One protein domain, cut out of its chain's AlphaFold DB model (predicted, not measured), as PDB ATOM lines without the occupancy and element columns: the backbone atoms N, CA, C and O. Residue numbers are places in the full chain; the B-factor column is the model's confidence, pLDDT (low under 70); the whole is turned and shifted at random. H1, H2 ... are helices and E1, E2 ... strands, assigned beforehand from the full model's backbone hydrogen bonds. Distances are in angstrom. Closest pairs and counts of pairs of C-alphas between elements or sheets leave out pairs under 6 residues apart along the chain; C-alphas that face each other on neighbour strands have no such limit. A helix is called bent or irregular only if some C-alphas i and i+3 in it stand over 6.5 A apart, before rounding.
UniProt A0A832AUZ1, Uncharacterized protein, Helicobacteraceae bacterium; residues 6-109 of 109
ATOM      1  N   LEU A   6     -97.296  33.867  89.695       91.06
ATOM      2  CA  LEU A   6     -98.609  33.897  89.059       91.06
ATOM      3  C   LEU A   6     -98.812  35.203  88.281       91.06
ATOM      4  O   LEU A   6     -99.247  35.140  87.135       91.06
ATOM      5  N   HIS A   7     -98.401  36.351  88.835       91.69
ATOM      6  CA  HIS A   7     -98.435  37.630  88.114       91.69
ATOM      7  C   HIS A   7     -97.547  37.585  86.866       91.69
ATOM      8  O   HIS A   7     -97.985  37.976  85.790       91.69
ATOM      9  N   VAL A   8     -96.330  37.040  86.978       90.94
ATOM     10  CA  VAL A   8     -95.411  36.897  85.834       90.94
ATOM     11  C   VAL A   8     -96.043  36.056  84.723       90.94
ATOM     12  O   VAL A   8     -96.059  36.482  83.570       90.94
ATOM     13  N   ARG A   9     -96.623  34.895  85.063       90.75
ATOM     14  CA  ARG A   9     -97.329  34.046  84.090       90.75
ATOM     15  C   ARG A   9     -98.523  34.758  83.471       90.75
ATOM     16  O   ARG A   9     -98.702  34.678  82.265       90.75
ATOM     17  N   TYR A  10     -99.319  35.462  84.274       92.12
ATOM     18  CA  TYR A  10    -100.460  36.226  83.780       92.12
ATOM     19  C   TYR A  10    -100.031  37.297  82.771       92.12
ATOM     20  O   TYR A  10    -100.603  37.371  81.690       92.12
ATOM     21  N   ILE A  11     -98.984  38.069  83.076       91.69
ATOM     22  CA  ILE A  11     -98.434  39.098  82.181       91.69
ATOM     23  C   ILE A  11     -97.929  38.483  80.866       91.69
ATOM     24  O   ILE A  11     -98.059  39.099  79.810       91.69
ATOM     25  N   GLN A  12     -97.358  37.278  80.909       90.00
ATOM     26  CA  GLN A  12     -96.878  36.569  79.718       90.00
ATOM     27  C   GLN A  12     -98.003  36.113  78.778       90.00
ATOM     28  O   GLN A  12     -97.730  35.909  77.602       90.00
ATOM     29  N   THR A  13     -99.249  35.977  79.250       91.62
ATOM     30  CA  THR A  13    -100.390  35.637  78.378       91.62
ATOM     31  C   THR A  13    -101.048  36.857  77.732       91.62
ATOM     32  O   THR A  13    -102.086  36.712  77.097       91.62
ATOM     33  N   GLN A  14    -100.528  38.064  77.961       92.38
ATOM     34  CA  GLN A  14    -101.126  39.300  77.462       92.38
ATOM     35  C   GLN A  14    -100.482  39.682  76.134       92.38
ATOM     36  O   GLN A  14     -99.265  39.800  76.064       92.38
ATOM     37  N   ASP A  15    -101.282  39.983  75.116       92.94
ATOM     38  CA  ASP A  15    -100.750  40.522  73.854       92.94
ATOM     39  C   ASP A  15    -100.430  42.018  73.962       92.94
ATOM     40  O   ASP A  15     -99.587  42.562  73.248       92.94
ATOM     41  N   THR A  16    -101.126  42.713  74.864       95.00
ATOM     42  CA  THR A  16    -101.021  44.162  75.044       95.00
ATOM     43  C   THR A  16    -101.125  44.547  76.509       95.00
ATOM     44  O   THR A  16    -101.685  43.811  77.322       95.00
ATOM     45  N   PHE A  17    -100.606  45.721  76.837       93.81
ATOM     46  CA  PHE A  17    -100.726  46.328  78.155       93.81
ATOM     47  C   PHE A  17    -100.986  47.822  78.018       93.81
ATOM     48  O   PHE A  17    -100.847  48.392  76.935       93.81
ATOM     49  N   TYR A  18    -101.390  48.451  79.112       93.69
ATOM     50  CA  TYR A  18    -101.634  49.882  79.169       93.69
ATOM     51  C   TYR A  18    -100.638  50.519  80.123       93.69
ATOM     52  O   TYR A  18    -100.384  49.966  81.192       93.69
ATOM     53  N   ILE A  19    -100.084  51.660  79.728       92.12
ATOM     54  CA  ILE A  19     -99.238  52.489  80.581       92.12
ATOM     55  C   ILE A  19     -99.963  53.795  80.894       92.12
ATOM     56  O   ILE A  19    -100.509  54.442  79.996       92.12
ATOM     57  N   THR A  20     -99.963  54.167  82.167       92.00
ATOM     58  CA  THR A  20    -100.449  55.459  82.649       92.00
ATOM     59  C   THR A  20     -99.331  56.146  83.415       92.00
ATOM     60  O   THR A  20     -98.717  55.540  84.291       92.00
ATOM     61  N   THR A  21     -99.071  57.400  83.085       89.50
ATOM     62  CA  THR A  21     -98.091  58.270  83.737       89.50
ATOM     63  C   THR A  21     -98.747  59.620  84.030       89.50
ATOM     64  O   THR A  21     -99.934  59.797  83.748       89.50
ATOM     65  N   ASN A  22     -98.009  60.585  84.581       85.25
ATOM     66  CA  ASN A  22     -98.573  61.916  84.834       85.25
ATOM     67  C   ASN A  22     -98.969  62.644  83.538       85.25
ATOM     68  O   ASN A  22     -99.889  63.458  83.546       85.25
ATOM     69  N   ASN A  23     -98.288  62.333  82.432       82.56
ATOM     70  CA  ASN A  23     -98.475  62.987  81.135       82.56
ATOM     71  C   ASN A  23     -99.201  62.105  80.109       82.56
ATOM     72  O   ASN A  23     -99.696  62.609  79.104       82.56
ATOM     73  N   ILE A  24     -99.244  60.789  80.334       82.25
ATOM     74  CA  ILE A  24     -99.786  59.816  79.383       82.25
ATOM     75  C   ILE A  24    -100.912  59.042  80.057       82.25
ATOM     76  O   ILE A  24    -100.668  58.258  80.969       82.25
ATOM     77  N   GLU A  25    -102.141  59.187  79.571       85.62
ATOM     78  CA  GLU A  25    -103.276  58.446  80.121       85.62
ATOM     79  C   GLU A  25    -103.540  57.153  79.334       85.62
ATOM     80  O   GLU A  25    -103.886  57.187  78.152       85.62
ATOM     81  N   ASN A  26    -103.414  56.002  80.011       85.94
ATOM     82  CA  ASN A  26    -103.941  54.701  79.580       85.94
ATOM     83  C   ASN A  26    -103.563  54.319  78.132       85.94
ATOM     84  O   ASN A  26    -104.381  53.834  77.342       85.94
ATOM     85  N   LYS A  27    -102.298  54.545  77.768       90.44
ATOM     86  CA  LYS A  27    -101.773  54.292  76.425       90.44
ATOM     87  C   LYS A  27    -101.559  52.803  76.214       90.44
ATOM     88  O   LYS A  27    -100.803  52.165  76.942       90.44
ATOM     89  N   LYS A  28    -102.206  52.254  75.187       92.81
ATOM     90  CA  LYS A  28    -102.092  50.840  74.819       92.81
ATOM     91  C   LYS A  28    -100.784  50.568  74.072       92.81
ATOM     92  O   LYS A  28    -100.477  51.246  73.094       92.81
ATOM     93  N   LEU A  29    -100.054  49.545  74.501       91.81
ATOM     94  CA  LEU A  29     -98.766  49.123  73.952       91.81
ATOM     95  C   LEU A  29     -98.734  47.609  73.711       91.81
ATOM     96  O   LEU A  29     -99.435  46.846  74.378       91.81
ATOM     97  N   SER A  30     -97.917  47.179  72.747       91.50
ATOM     98  CA  SER A  30     -97.667  45.756  72.474       91.50
ATOM     99  C   SER A  30     -96.803  45.144  73.574       91.50
ATOM    100  O   SER A  30     -95.821  45.759  74.000       91.50
ATOM    101  N   LYS A  31     -97.123  43.916  73.998       90.12
ATOM    102  CA  LYS A  31     -96.316  43.163  74.969       90.12
ATOM    103  C   LYS A  31     -94.892  42.894  74.471       90.12
ATOM    104  O   LYS A  31     -93.992  42.771  75.296       90.12
ATOM    105  N   GLU A  32     -94.673  42.884  73.157       88.81
ATOM    106  CA  GLU A  32     -93.350  42.732  72.532       88.81
ATOM    107  C   GLU A  32     -92.351  43.808  72.982       88.81
ATOM    108  O   GLU A  32     -91.152  43.559  73.012       88.81
ATOM    109  N   CYS A  33     -92.833  44.985  73.393       89.06
ATOM    110  CA  CYS A  33     -91.982  46.054  73.913       89.06
ATOM    111  C   CYS A  33     -91.599  45.871  75.392       89.06
ATOM    112  O   CYS A  33     -90.863  46.699  75.916       89.06
ATOM    113  N   LEU A  34     -92.113  44.848  76.089       91.75
ATOM    114  CA  LEU A  34     -91.950  44.662  77.533       91.75
ATOM    115  C   LEU A  34     -91.384  43.277  77.863       91.75
ATOM    116  O   LEU A  34     -92.074  42.259  77.752       91.75
ATOM    117  N   TYR A  35     -90.176  43.249  78.411       90.94
ATOM    118  CA  TYR A  35     -89.501  42.050  78.888       90.94
ATOM    119  C   TYR A  35     -89.471  42.004  80.418       90.94
ATOM    120  O   TYR A  35     -89.164  42.990  81.076       90.94
ATOM    121  N   ILE A  36     -89.786  40.844  80.993       90.75
ATOM    122  CA  ILE A  36     -89.730  40.613  82.440       90.75
ATOM    123  C   ILE A  36     -88.340  40.056  82.771       90.75
ATOM    124  O   ILE A  36     -88.083  38.888  82.478       90.75
ATOM    125  N   LYS A  37     -87.461  40.879  83.357       88.25
ATOM    126  CA  LYS A  37     -86.113  40.456  83.780       88.25
ATOM    127  C   LYS A  37     -86.216  39.542  84.999       88.25
ATOM    128  O   LYS A  37     -85.648  38.455  85.018       88.25
ATOM    129  N   ASP A  38     -86.983  39.976  85.994       89.81
ATOM    130  CA  ASP A  38     -87.250  39.234  87.222       89.81
ATOM    131  C   ASP A  38     -88.588  39.681  87.850       89.81
ATOM    132  O   ASP A  38     -89.413  40.331  87.210       89.81
ATOM    133  N   THR A  39     -88.857  39.282  89.094       91.06
ATOM    134  CA  THR A  39     -90.114  39.605  89.788       91.06
ATOM    135  C   THR A  39     -90.260  41.078  90.181       91.06
ATOM    136  O   THR A  39     -91.329  41.471  90.636       91.06
ATOM    137  N   GLN A  40     -89.212  41.883  90.067       92.12
ATOM    138  CA  GLN A  40     -89.193  43.297  90.442       92.12
ATOM    139  C   GLN A  40     -88.887  44.204  89.255       92.12
ATOM    140  O   GLN A  40     -89.323  45.350  89.264       92.12
ATOM    141  N   HIS A  41     -88.184  43.692  88.246       91.75
ATOM    142  CA  HIS A  41     -87.652  44.491  87.157       91.75
ATOM    143  C   HIS A  41     -88.192  44.069  85.789       91.75
ATOM    144  O   HIS A  41     -88.181  42.890  85.414       91.75
ATOM    145  N   PHE A  42     -88.569  45.066  84.991       92.06
ATOM    146  CA  PHE A  42     -88.951  44.902  83.589       92.06
ATOM    147  C   PHE A  42     -88.121  45.822  82.717       92.06
ATOM    148  O   PHE A  42     -87.975  46.998  83.026       92.06
ATOM    149  N   TYR A  43     -87.654  45.317  81.585       92.94
ATOM    150  CA  TYR A  43     -87.192  46.193  80.523       92.94
ATOM    151  C   TYR A  43     -88.366  46.582  79.639       92.94
ATOM    152  O   TYR A  43     -89.183  45.741  79.260       92.94
ATOM    153  N   PHE A  44     -88.426  47.853  79.281       92.00
ATOM    154  CA  PHE A  44     -89.423  48.413  78.394       92.00
ATOM    155  C   PHE A  44     -88.737  49.232  77.299       92.00
ATOM    156  O   PHE A  44     -88.002  50.178  77.581       92.00
ATOM    157  N   ILE A  45     -88.982  48.869  76.039       90.31
ATOM    158  CA  ILE A  45     -88.592  49.687  74.891       90.31
ATOM    159  C   ILE A  45     -89.675  50.734  74.664       90.31
ATOM    160  O   ILE A  45     -90.781  50.437  74.202       90.31
ATOM    161  N   ASN A  46     -89.323  51.982  74.938       84.50
ATOM    162  CA  ASN A  46     -90.171  53.116  74.664       84.50
ATOM    163  C   ASN A  46     -89.814  53.731  73.306       84.50
ATOM    164  O   ASN A  46     -88.819  54.440  73.154       84.50
ATOM    165  N   ASN A  47     -90.660  53.469  72.313       79.06
ATOM    166  CA  ASN A  47     -90.551  54.062  70.977       79.06
ATOM    167  C   ASN A  47     -91.385  55.345  70.816       79.06
ATOM    168  O   ASN A  47     -91.416  55.920  69.730       79.06
ATOM    169  N   ASN A  48     -92.078  55.788  71.870       75.06
ATOM    170  CA  ASN A  48     -93.070  56.859  71.802       75.06
ATOM    171  C   ASN A  48     -92.569  58.156  72.467       75.06
ATOM    172  O   ASN A  48     -91.479  58.637  72.162       75.06
ATOM    173  N   GLU A  49     -93.389  58.785  73.309       77.31
ATOM    174  CA  GLU A  49     -93.015  59.959  74.101       77.31
ATOM    175  C   GLU A  49     -92.037  59.535  75.183       77.31
ATOM    176  O   GLU A  49     -92.250  58.507  75.818       77.31
ATOM    177  N   SER A  50     -90.961  60.299  75.349       80.44
ATOM    178  CA  SER A  50     -89.936  60.003  76.344       80.44
ATOM    179  C   SER A  50     -90.546  60.015  77.744       80.44
ATOM    180  O   SER A  50     -91.325  60.909  78.059       80.44
ATOM    181  N   LEU A  51     -90.185  59.022  78.551       86.50
ATOM    182  CA  LEU A  51     -90.495  58.988  79.978       86.50
ATOM    183  C   LEU A  51     -89.381  59.680  80.754       86.50
ATOM    184  O   LEU A  51     -88.212  59.595  80.349       86.50
ATOM    185  N   ASP A  52     -89.743  60.318  81.861       88.88
ATOM    186  CA  ASP A  52     -88.784  60.984  82.733       88.88
ATOM    187  C   ASP A  52     -88.168  59.987  83.719       88.88
ATOM    188  O   ASP A  52     -88.801  59.018  84.145       88.88
ATOM    189  N   ASN A  53     -86.903  60.209  84.081       89.81
ATOM    190  CA  ASN A  53     -86.264  59.391  85.105       89.81
ATOM    191  C   ASN A  53     -86.958  59.601  86.458       89.81
ATOM    192  O   ASN A  53     -87.365  60.717  86.773       89.81
ATOM    193  N   ASP A  54     -87.082  58.532  87.241       90.25
ATOM    194  CA  ASP A  54     -87.769  58.498  88.538       90.25
ATOM    195  C   ASP A  54     -89.283  58.796  88.474       90.25
ATOM    196  O   ASP A  54     -89.953  58.902  89.505       90.25
ATOM    197  N   GLU A  55     -89.866  58.865  87.270       92.12
ATOM    198  CA  GLU A  55     -91.314  58.948  87.093       92.12
ATOM    199  C   GLU A  55     -91.982  57.650  87.574       92.12
ATOM    200  O   GLU A  55     -91.498  56.538  87.341       92.12
ATOM    201  N   THR A  56     -93.125  57.781  88.252       92.50
ATOM    202  CA  THR A  56     -93.965  56.628  88.591       92.50
ATOM    203  C   THR A  56     -94.937  56.361  87.454       92.50
ATOM    204  O   THR A  56     -95.714  57.234  87.070       92.50
ATOM    205  N   VAL A  57     -94.923  55.134  86.944       93.00
ATOM    206  CA  VAL A  57     -95.807  54.683  85.873       93.00
ATOM    207  C   VAL A  57     -96.613  53.480  86.331       93.00
ATOM    208  O   VAL A  57     -96.093  52.555  86.958       93.00
ATOM    209  N   THR A  58     -97.895  53.481  86.004       94.12
ATOM    210  CA  THR A  58     -98.810  52.381  86.292       94.12
ATOM    211  C   THR A  58     -98.986  51.533  85.044       94.12
ATOM    212  O   THR A  58     -99.362  52.032  83.984       94.12
ATOM    213  N   LEU A  59     -98.728  50.235  85.178       93.62
ATOM    214  CA  LEU A  59     -98.963  49.233  84.151       93.62
ATOM    215  C   LEU A  59    -100.268  48.499  84.444       93.62
ATOM    216  O   LEU A  59    -100.473  48.010  85.554       93.62
ATOM    217  N   GLN A  60    -101.126  48.371  83.435       94.81
ATOM    218  CA  GLN A  60    -102.382  47.629  83.527       94.81
ATOM    219  C   GLN A  60    -102.463  46.546  82.448       94.81
ATOM    220  O   GLN A  60    -102.229  46.786  81.263       94.81
ATOM    221  N   PHE A  61    -102.894  45.357  82.857       94.19
ATOM    222  CA  PHE A  61    -103.082  44.177  82.021       94.19
ATOM    223  C   PHE A  61    -104.521  43.690  82.185       94.19
ATOM    224  O   PHE A  61    -104.907  43.205  83.251       94.19
ATOM    225  N   LYS A  62    -105.337  43.865  81.145       92.62
ATOM    226  CA  LYS A  62    -106.805  43.783  81.241       92.62
ATOM    227  C   LYS A  62    -107.410  42.535  80.590       92.62
ATOM    228  O   LYS A  62    -108.619  42.352  80.687       92.62
ATOM    229  N   HIS A  63    -106.621  41.711  79.896       92.00
ATOM    230  CA  HIS A  63    -107.156  40.521  79.239       92.00
ATOM    231  C   HIS A  63    -107.232  39.366  80.239       92.00
ATOM    232  O   HIS A  63    -106.217  38.777  80.611       92.00
ATOM    233  N   ALA A  64    -108.454  39.033  80.645       90.56
ATOM    234  CA  ALA A  64    -108.717  37.907  81.521       90.56
ATOM    235  C   ALA A  64    -108.204  36.578  80.940       90.56
ATOM    236  O   ALA A  64    -108.323  36.312  79.746       90.56
ATOM    237  N   ASN A  65    -107.693  35.713  81.810       88.44
ATOM    238  CA  ASN A  65    -107.416  34.315  81.503       88.44
ATOM    239  C   ASN A  65    -107.999  33.415  82.607       88.44
ATOM    240  O   ASN A  65    -108.709  33.880  83.496       88.44
ATOM    241  N   ASN A  66    -107.684  32.119  82.578       85.56
ATOM    242  CA  ASN A  66    -108.198  31.146  83.552       85.56
ATOM    243  C   ASN A  66    -107.782  31.416  85.016       85.56
ATOM    244  O   ASN A  66    -108.288  30.749  85.915       85.56
ATOM    245  N   TYR A  67    -106.848  32.340  85.265       81.88
ATOM    246  CA  TYR A  67    -106.247  32.580  86.579       81.88
ATOM    247  C   TYR A  67    -106.523  33.979  87.137       81.88
ATOM    248  O   TYR A  67    -106.655  34.123  88.350       81.88
ATOM    249  N   MET A  68    -106.585  35.012  86.290       89.69
ATOM    250  CA  MET A  68    -106.845  36.397  86.706       89.69
ATOM    251  C   MET A  68    -107.672  37.134  85.654       89.69
ATOM    252  O   MET A  68    -107.542  36.881  84.458       89.69
ATOM    253  N   SER A  69    -108.503  38.070  86.111       90.12
ATOM    254  CA  SER A  69    -109.308  38.950  85.256       90.12
ATOM    255  C   SER A  69    -108.554  40.209  84.829       90.12
ATOM    256  O   SER A  69    -108.692  40.660  83.695       90.12
ATOM    257  N   SER A  70    -107.767  40.781  85.738       92.50
ATOM    258  CA  SER A  70    -106.919  41.940  85.492       92.50
ATOM    259  C   SER A  70    -105.737  41.956  86.458       92.50
ATOM    260  O   SER A  70    -105.778  41.351  87.530       92.50
ATOM    261  N   PHE A  71    -104.677  42.662  86.076       93.19
ATOM    262  CA  PHE A  71    -103.543  42.957  86.942       93.19
ATOM    263  C   PHE A  71    -103.106  44.407  86.747       93.19
ATOM    264  O   PHE A  71    -103.038  44.885  85.614       93.19
ATOM    265  N   GLU A  72    -102.801  45.086  87.846       93.62
ATOM    266  CA  GLU A  72    -102.281  46.449  87.861       93.62
ATOM    267  C   GLU A  72    -101.093  46.525  88.817       93.62
ATOM    268  O   GLU A  72    -101.128  45.955  89.911       93.62
ATOM    269  N   CYS A  73    -100.041  47.227  88.404       92.62
ATOM    270  CA  CYS A  73     -98.907  47.536  89.262       92.62
ATOM    271  C   CYS A  73     -98.321  48.909  88.939       92.62
ATOM    272  O   CYS A  73     -98.225  49.293  87.774       92.62
ATOM    273  N   SER A  74     -97.870  49.615  89.972       93.75
ATOM    274  CA  SER A  74     -97.071  50.832  89.833       93.75
ATOM    275  C   SER A  74     -95.586  50.487  89.846       93.75
ATOM    276  O   SER A  74     -95.152  49.610  90.589       93.75
ATOM    277  N   THR A  75     -94.823  51.177  89.008       93.81
ATOM    278  CA  THR A  75     -93.382  50.997  88.826       93.81
ATOM    279  C   THR A  75     -92.686  52.344  88.755       93.81
ATOM    280  O   THR A  75     -93.278  53.312  88.283       93.81
ATOM    281  N   THR A  76     -91.428  52.403  89.170       94.50
ATOM    282  CA  THR A  76     -90.568  53.576  88.977       94.50
ATOM    283  C   THR A  76     -89.707  53.392  87.733       94.50
ATOM    284  O   THR A  76     -89.180  52.302  87.494       94.50
ATOM    285  N   VAL A  77     -89.585  54.453  86.941       93.88
ATOM    286  CA  VAL A  77     -88.790  54.513  85.713       93.88
ATOM    287  C   VAL A  77     -87.327  54.781  86.039       93.88
ATOM    288  O   VAL A  77     -86.994  55.755  86.704       93.88
ATOM    289  N   SER A  78     -86.439  53.959  85.495       93.62
ATOM    290  CA  SER A  78     -85.008  54.244  85.421       93.62
ATOM    291  C   SER A  78     -84.560  54.163  83.968       93.62
ATOM    292  O   SER A  78     -84.721  53.133  83.310       93.62
ATOM    293  N   ILE A  79     -84.029  55.258  83.431       92.50
ATOM    294  CA  ILE A  79     -83.551  55.296  82.047       92.50
ATOM    295  C   ILE A  79     -82.247  54.502  81.966       92.50
ATOM    296  O   ILE A  79     -81.301  54.768  82.704       92.50
ATOM    297  N   VAL A  80     -82.194  53.526  81.061       90.50
ATOM    298  CA  VAL A  80     -80.997  52.707  80.862       90.50
ATOM    299  C   VAL A  80     -80.071  53.414  79.878       90.50
ATOM    300  O   VAL A  80     -80.475  53.728  78.755       90.50
ATOM    301  N   ASP A  81     -78.831  53.654  80.299       88.75
ATOM    302  CA  ASP A  81     -77.806  54.275  79.461       88.75
ATOM    303  C   ASP A  81     -77.495  53.397  78.240       88.75
ATOM    304  O   ASP A  81     -77.319  52.184  78.364       88.75
ATOM    305  N   LYS A  82     -77.389  54.013  77.060       86.12
ATOM    306  CA  LYS A  82     -77.073  53.343  75.794       86.12
ATOM    307  C   LYS A  82     -75.694  52.688  75.795       86.12
ATOM    308  O   LYS A  82     -75.494  51.731  75.052       86.12
ATOM    309  N   GLU A  83     -74.765  53.197  76.599       85.81
ATOM    310  CA  GLU A  83     -73.406  52.654  76.712       85.81
ATOM    311  C   GLU A  83     -73.303  51.504  77.731       85.81
ATOM    312  O   GLU A  83     -72.252  50.875  77.852       85.81
ATOM    313  N   SER A  84     -74.387  51.189  78.448       88.44
ATOM    314  CA  SER A  84     -74.386  50.142  79.473       88.44
ATOM    315  C   SER A  84     -74.483  48.720  78.902       88.44
ATOM    316  O   SER A  84     -75.121  48.464  77.875       88.44
ATOM    317  N   GLU A  85     -73.923  47.753  79.633       86.31
ATOM    318  CA  GLU A  85     -74.082  46.322  79.328       86.31
ATOM    319  C   GLU A  85     -75.548  45.866  79.410       86.31
ATOM    320  O   GLU A  85     -75.987  45.012  78.631       86.31
ATOM    321  N   ASP A  86     -76.327  46.464  80.316       85.25
ATOM    322  CA  ASP A  86     -77.762  46.207  80.455       85.25
ATOM    323  C   ASP A  86     -78.527  46.594  79.181       85.25
ATOM    324  O   ASP A  86     -79.429  45.868  78.756       85.25
ATOM    325  N   PHE A  87     -78.143  47.696  78.527       87.19
ATOM    326  CA  PHE A  87     -78.742  48.119  77.264       87.19
ATOM    327  C   PHE A  87     -78.449  47.129  76.140       87.19
ATOM    328  O   PHE A  87     -79.371  46.676  75.459       87.19
ATOM    329  N   ALA A  88     -77.184  46.731  75.981       85.00
ATOM    330  CA  ALA A  88     -76.790  45.740  74.983       85.00
ATOM    331  C   ALA A  88     -77.515  44.398  75.192       85.00
ATOM    332  O   ALA A  88     -78.034  43.807  74.241       85.00
ATOM    333  N   SER A  89     -77.618  43.951  76.445       85.56
ATOM    334  CA  SER A  89     -78.300  42.707  76.814       85.56
ATOM    335  C   SER A  89     -79.798  42.757  76.508       85.56
ATOM    336  O   SER A  89     -80.352  41.816  75.936       85.56
ATOM    337  N   ALA A  90     -80.462  43.869  76.834       86.06
ATOM    338  CA  ALA A  90     -81.878  44.049  76.541       86.06
ATOM    339  C   ALA A  90     -82.150  44.057  75.028       86.06
ATOM    340  O   ALA A  90     -83.093  43.411  74.574       86.06
ATOM    341  N   LEU A  91     -81.313  44.726  74.228       86.19
ATOM    342  CA  LEU A  91     -81.466  44.749  72.769       86.19
ATOM    343  C   LEU A  91     -81.405  43.357  72.135       86.19
ATOM    344  O   LEU A  91     -82.191  43.067  71.231       86.19
ATOM    345  N   LEU A  92     -80.504  42.496  72.622       85.00
ATOM    346  CA  LEU A  92     -80.415  41.103  72.180       85.00
ATOM    347  C   LEU A  92     -81.703  40.340  72.489       85.00
ATOM    348  O   LEU A  92     -82.194  39.606  71.636       85.00
ATOM    349  N   PHE A  93     -82.274  40.549  73.678       85.06
ATOM    350  CA  PHE A  93     -83.532  39.914  74.060       85.06
ATOM    351  C   PHE A  93     -84.694  40.357  73.163       85.06
ATOM    352  O   PHE A  93     -85.463  39.530  72.678       85.06
ATOM    353  N   PHE A  94     -84.812  41.662  72.917       85.88
ATOM    354  CA  PHE A  94     -85.868  42.210  72.069       85.88
ATOM    355  C   PHE A  94     -85.651  41.953  70.573       85.88
ATOM    356  O   PHE A  94     -86.552  42.221  69.780       85.88
ATOM    357  N   ASN A  95     -84.477  41.453  70.175       86.31
ATOM    358  CA  ASN A  95     -84.081  41.269  68.780       86.31
ATOM    359  C   ASN A  95     -84.302  42.544  67.934       86.31
ATOM    360  O   ASN A  95     -84.814  42.506  66.813       86.31
ATOM    361  N   ILE A  96     -83.951  43.703  68.500       82.69
ATOM    362  CA  ILE A  96     -84.141  45.021  67.884       82.69
ATOM    363  C   ILE A  96     -82.789  45.714  67.698       82.69
ATOM    364  O   ILE A  96     -81.896  45.652  68.538       82.69
ATOM    365  N   ASN A  97     -82.652  46.429  66.580       80.19
ATOM    366  CA  ASN A  97     -81.492  47.273  66.317       80.19
ATOM    367  C   ASN A  97     -81.519  48.524  67.217       80.19
ATOM    368  O   ASN A  97     -82.518  49.245  67.231       80.19
ATOM    369  N   ALA A  98     -80.398  48.814  67.885       78.25
ATOM    370  CA  ALA A  98     -80.201  49.978  68.753       78.25
ATOM    371  C   ALA A  98     -80.671  51.306  68.136       78.25
ATOM    372  O   ALA A  98     -81.238  52.145  68.829       78.25
ATOM    373  N   VAL A  99     -80.488  51.488  66.821       79.12
ATOM    374  CA  VAL A  99     -80.853  52.724  66.104       79.12
ATOM    375  C   VAL A  99     -82.367  52.963  66.095       79.12
ATOM    376  O   VAL A  99     -82.815  54.103  66.005       79.12
ATOM    377  N   LYS A 100     -83.172  51.899  66.201       77.38
ATOM    378  CA  LYS A 100     -84.638  51.989  66.237       77.38
ATOM    379  C   LYS A 100     -85.187  52.229  67.644       77.38
ATOM    380  O   LYS A 100     -86.359  52.569  67.767       77.38
ATOM    381  N   VAL A 101     -84.368  52.057  68.683       81.50
ATOM    382  CA  VAL A 101     -84.780  52.255  70.076       81.50
ATOM    383  C   VAL A 101     -84.600  53.714  70.448       81.50
ATOM    384  O   VAL A 101     -83.481  54.211  70.594       81.50
ATOM    385  N   LYS A 102     -85.724  54.411  70.624       84.62
ATOM    386  CA  LYS A 102     -85.701  55.799  71.086       84.62
ATOM    387  C   LYS A 102     -85.233  55.874  72.540       84.62
ATOM    388  O   LYS A 102     -84.340  56.663  72.846       84.62
ATOM    389  N   GLN A 103     -85.789  55.028  73.404       88.50
ATOM    390  CA  GLN A 103     -85.453  54.969  74.824       88.50
ATOM    391  C   GLN A 103     -85.638  53.539  75.356       88.50
ATOM    392  O   GLN A 103     -86.647  52.894  75.071       88.50
ATOM    393  N   LEU A 104     -84.667  53.047  76.132       91.19
ATOM    394  CA  LEU A 104     -84.802  51.823  76.921       91.19
ATOM    395  C   LEU A 104     -84.983  52.205  78.387       91.19
ATOM    396  O   LEU A 104     -84.249  53.039  78.918       91.19
ATOM    397  N   VAL A 105     -85.963  51.585  79.024       93.06
ATOM    398  CA  VAL A 105     -86.347  51.871  80.399       93.06
ATOM    399  C   VAL A 105     -86.315  50.592  81.217       93.06
ATOM    400  O   VAL A 105     -86.760  49.542  80.757       93.06
ATOM    401  N   LEU A 106     -85.811  50.694  82.441       93.94
ATOM    402  CA  LEU A 106     -85.981  49.710  83.492       93.94
ATOM    403  C   LEU A 106     -87.131  50.170  84.392       93.94
ATOM    404  O   LEU A 106     -87.095  51.267  84.942       93.94
ATOM    405  N   LEU A 107     -88.162  49.346  84.513       92.88
ATOM    406  CA  LEU A 107     -89.311  49.569  85.385       92.88
ATOM    407  C   LEU A 107     -89.151  48.710  86.637       92.88
ATOM    408  O   LEU A 107     -88.983  47.496  86.513       92.88
ATOM    409  N   SER A 108     -89.236  49.329  87.814       93.69
ATOM    410  CA  SER A 108     -88.976  48.676  89.107       93.69
ATOM    411  C   SER A 108     -90.195  48.735  90.042       93.69
ATOM    412  O   SER A 108     -90.773  49.811  90.184       93.69
ATOM    413  N   ILE A 109     -90.582  47.615  90.679       89.69
ATOM    414  CA  ILE A 109     -91.706  47.495  91.658       89.69
ATOM    415  C   ILE A 109     -91.236  47.401  93.120       89.69
ATOM    416  O   ILE A 109     -90.340  46.581  93.429       89.69
TER     417      ILE A 109
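AT A GLANCE: This is residues 6 to 109 of the 109 residues of an uncharacterized protein of Helicobacteraceae bacterium (UniProt A0A832AUZ1). A single sheet of seven strands folds back on itself and curls like part of a barrel, left open between its edge strands E2 and E3; the long bent strand E6 is the hinge between the leaf E2 E1 E5 and the leaf E7 E4 E3. H2 crosses the second leaf, while H1 sits at one end of the partial barrel, near E3, E5 and E6. The printed part has 104 residues, with elements in the order H1 E1 E2 E3 E4 E5 E6 H2 E7; the sheet's order is E2 E1 E5 E6 E7 E4 E3, all antiparallel. The class is mixed, helices and strands. The whole is compact, with a radius of gyration of the C-alphas of 13.2 A and spans of 41 by 28 by 21 A.

HOW THE PARTS SIT: The strongly twisted sheet is a folded sheet, one sheet bent back into two leaves that face each other, with E6, residues 71 to 79, as the hinge. E6 bends by 52 degrees at residue 76, and its pairing is staggered: residues 71 to 76 pair with E5, residues 56 to 61, and residues 76 to 79 with E7, residues 103 to 108. N 59 and O 73 are 2.8 A apart, and N 78 and O 106 2.8 A, both within hydrogen-bond range. E5 has E1, residues 16 to 20, as its other neighbour, antiparallel, with N 18 and O 60 at 2.8 A, and E1 has as its other neighbour the edge strand E2, residues 27 to 30, antiparallel, with N 17 and O 29 at 2.9 A. E7 has E4, residues 41 to 46, as its other neighbour, antiparallel, with N 44 and O 105 at 2.8 A, and E4 has as its other neighbour the edge strand E3, residues 34 to 36, antiparallel, with N 35 and O 43 at 2.8 A. E1 and E2, E3 and E4, and E5 and E6 are hairpins. H2, residues 85 to 94, is on the sheet at a height of 9.6 A, over E7 and only just over E4 and E3, with 3 of its C-alphas on each of these two. It runs across the strands, at 76 degrees to E7 on the local plane; its closest C-alphas to E4 are Ala 90 and Tyr 43, 7.0 A. H1, residues 6 to 12, is on the same face at a height of 7.9 A, over none of the strands; its closest C-alphas to E5 are Ile 11 and Phe 61, 6.9 A. H1 and H2 are apart. In both, every O i to N i+4 pair is within hydrogen-bond range.

IN THESE COORDINATES: H1 begins at C-alpha 6, (-98.609, 33.897, 89.059). E6 is the longest strand, 24.0 A from C-alpha 71 at (-103.543, 42.957, 86.942) to C-alpha 79. E5 measures 16.8 A, E7 16.0 A, E4 15.4 A and H2 14.4 A. E7 ends at C-alpha 108, (-88.976, 48.676, 89.107).

THE WHOLE: The C-alphas of Asn 66 and Glu 83, the two farthest apart, are 41.5 A apart. The printed part has no cut, and no link is long. Mean pLDDT of the printed part is 89.1, and no printed residue is under 70.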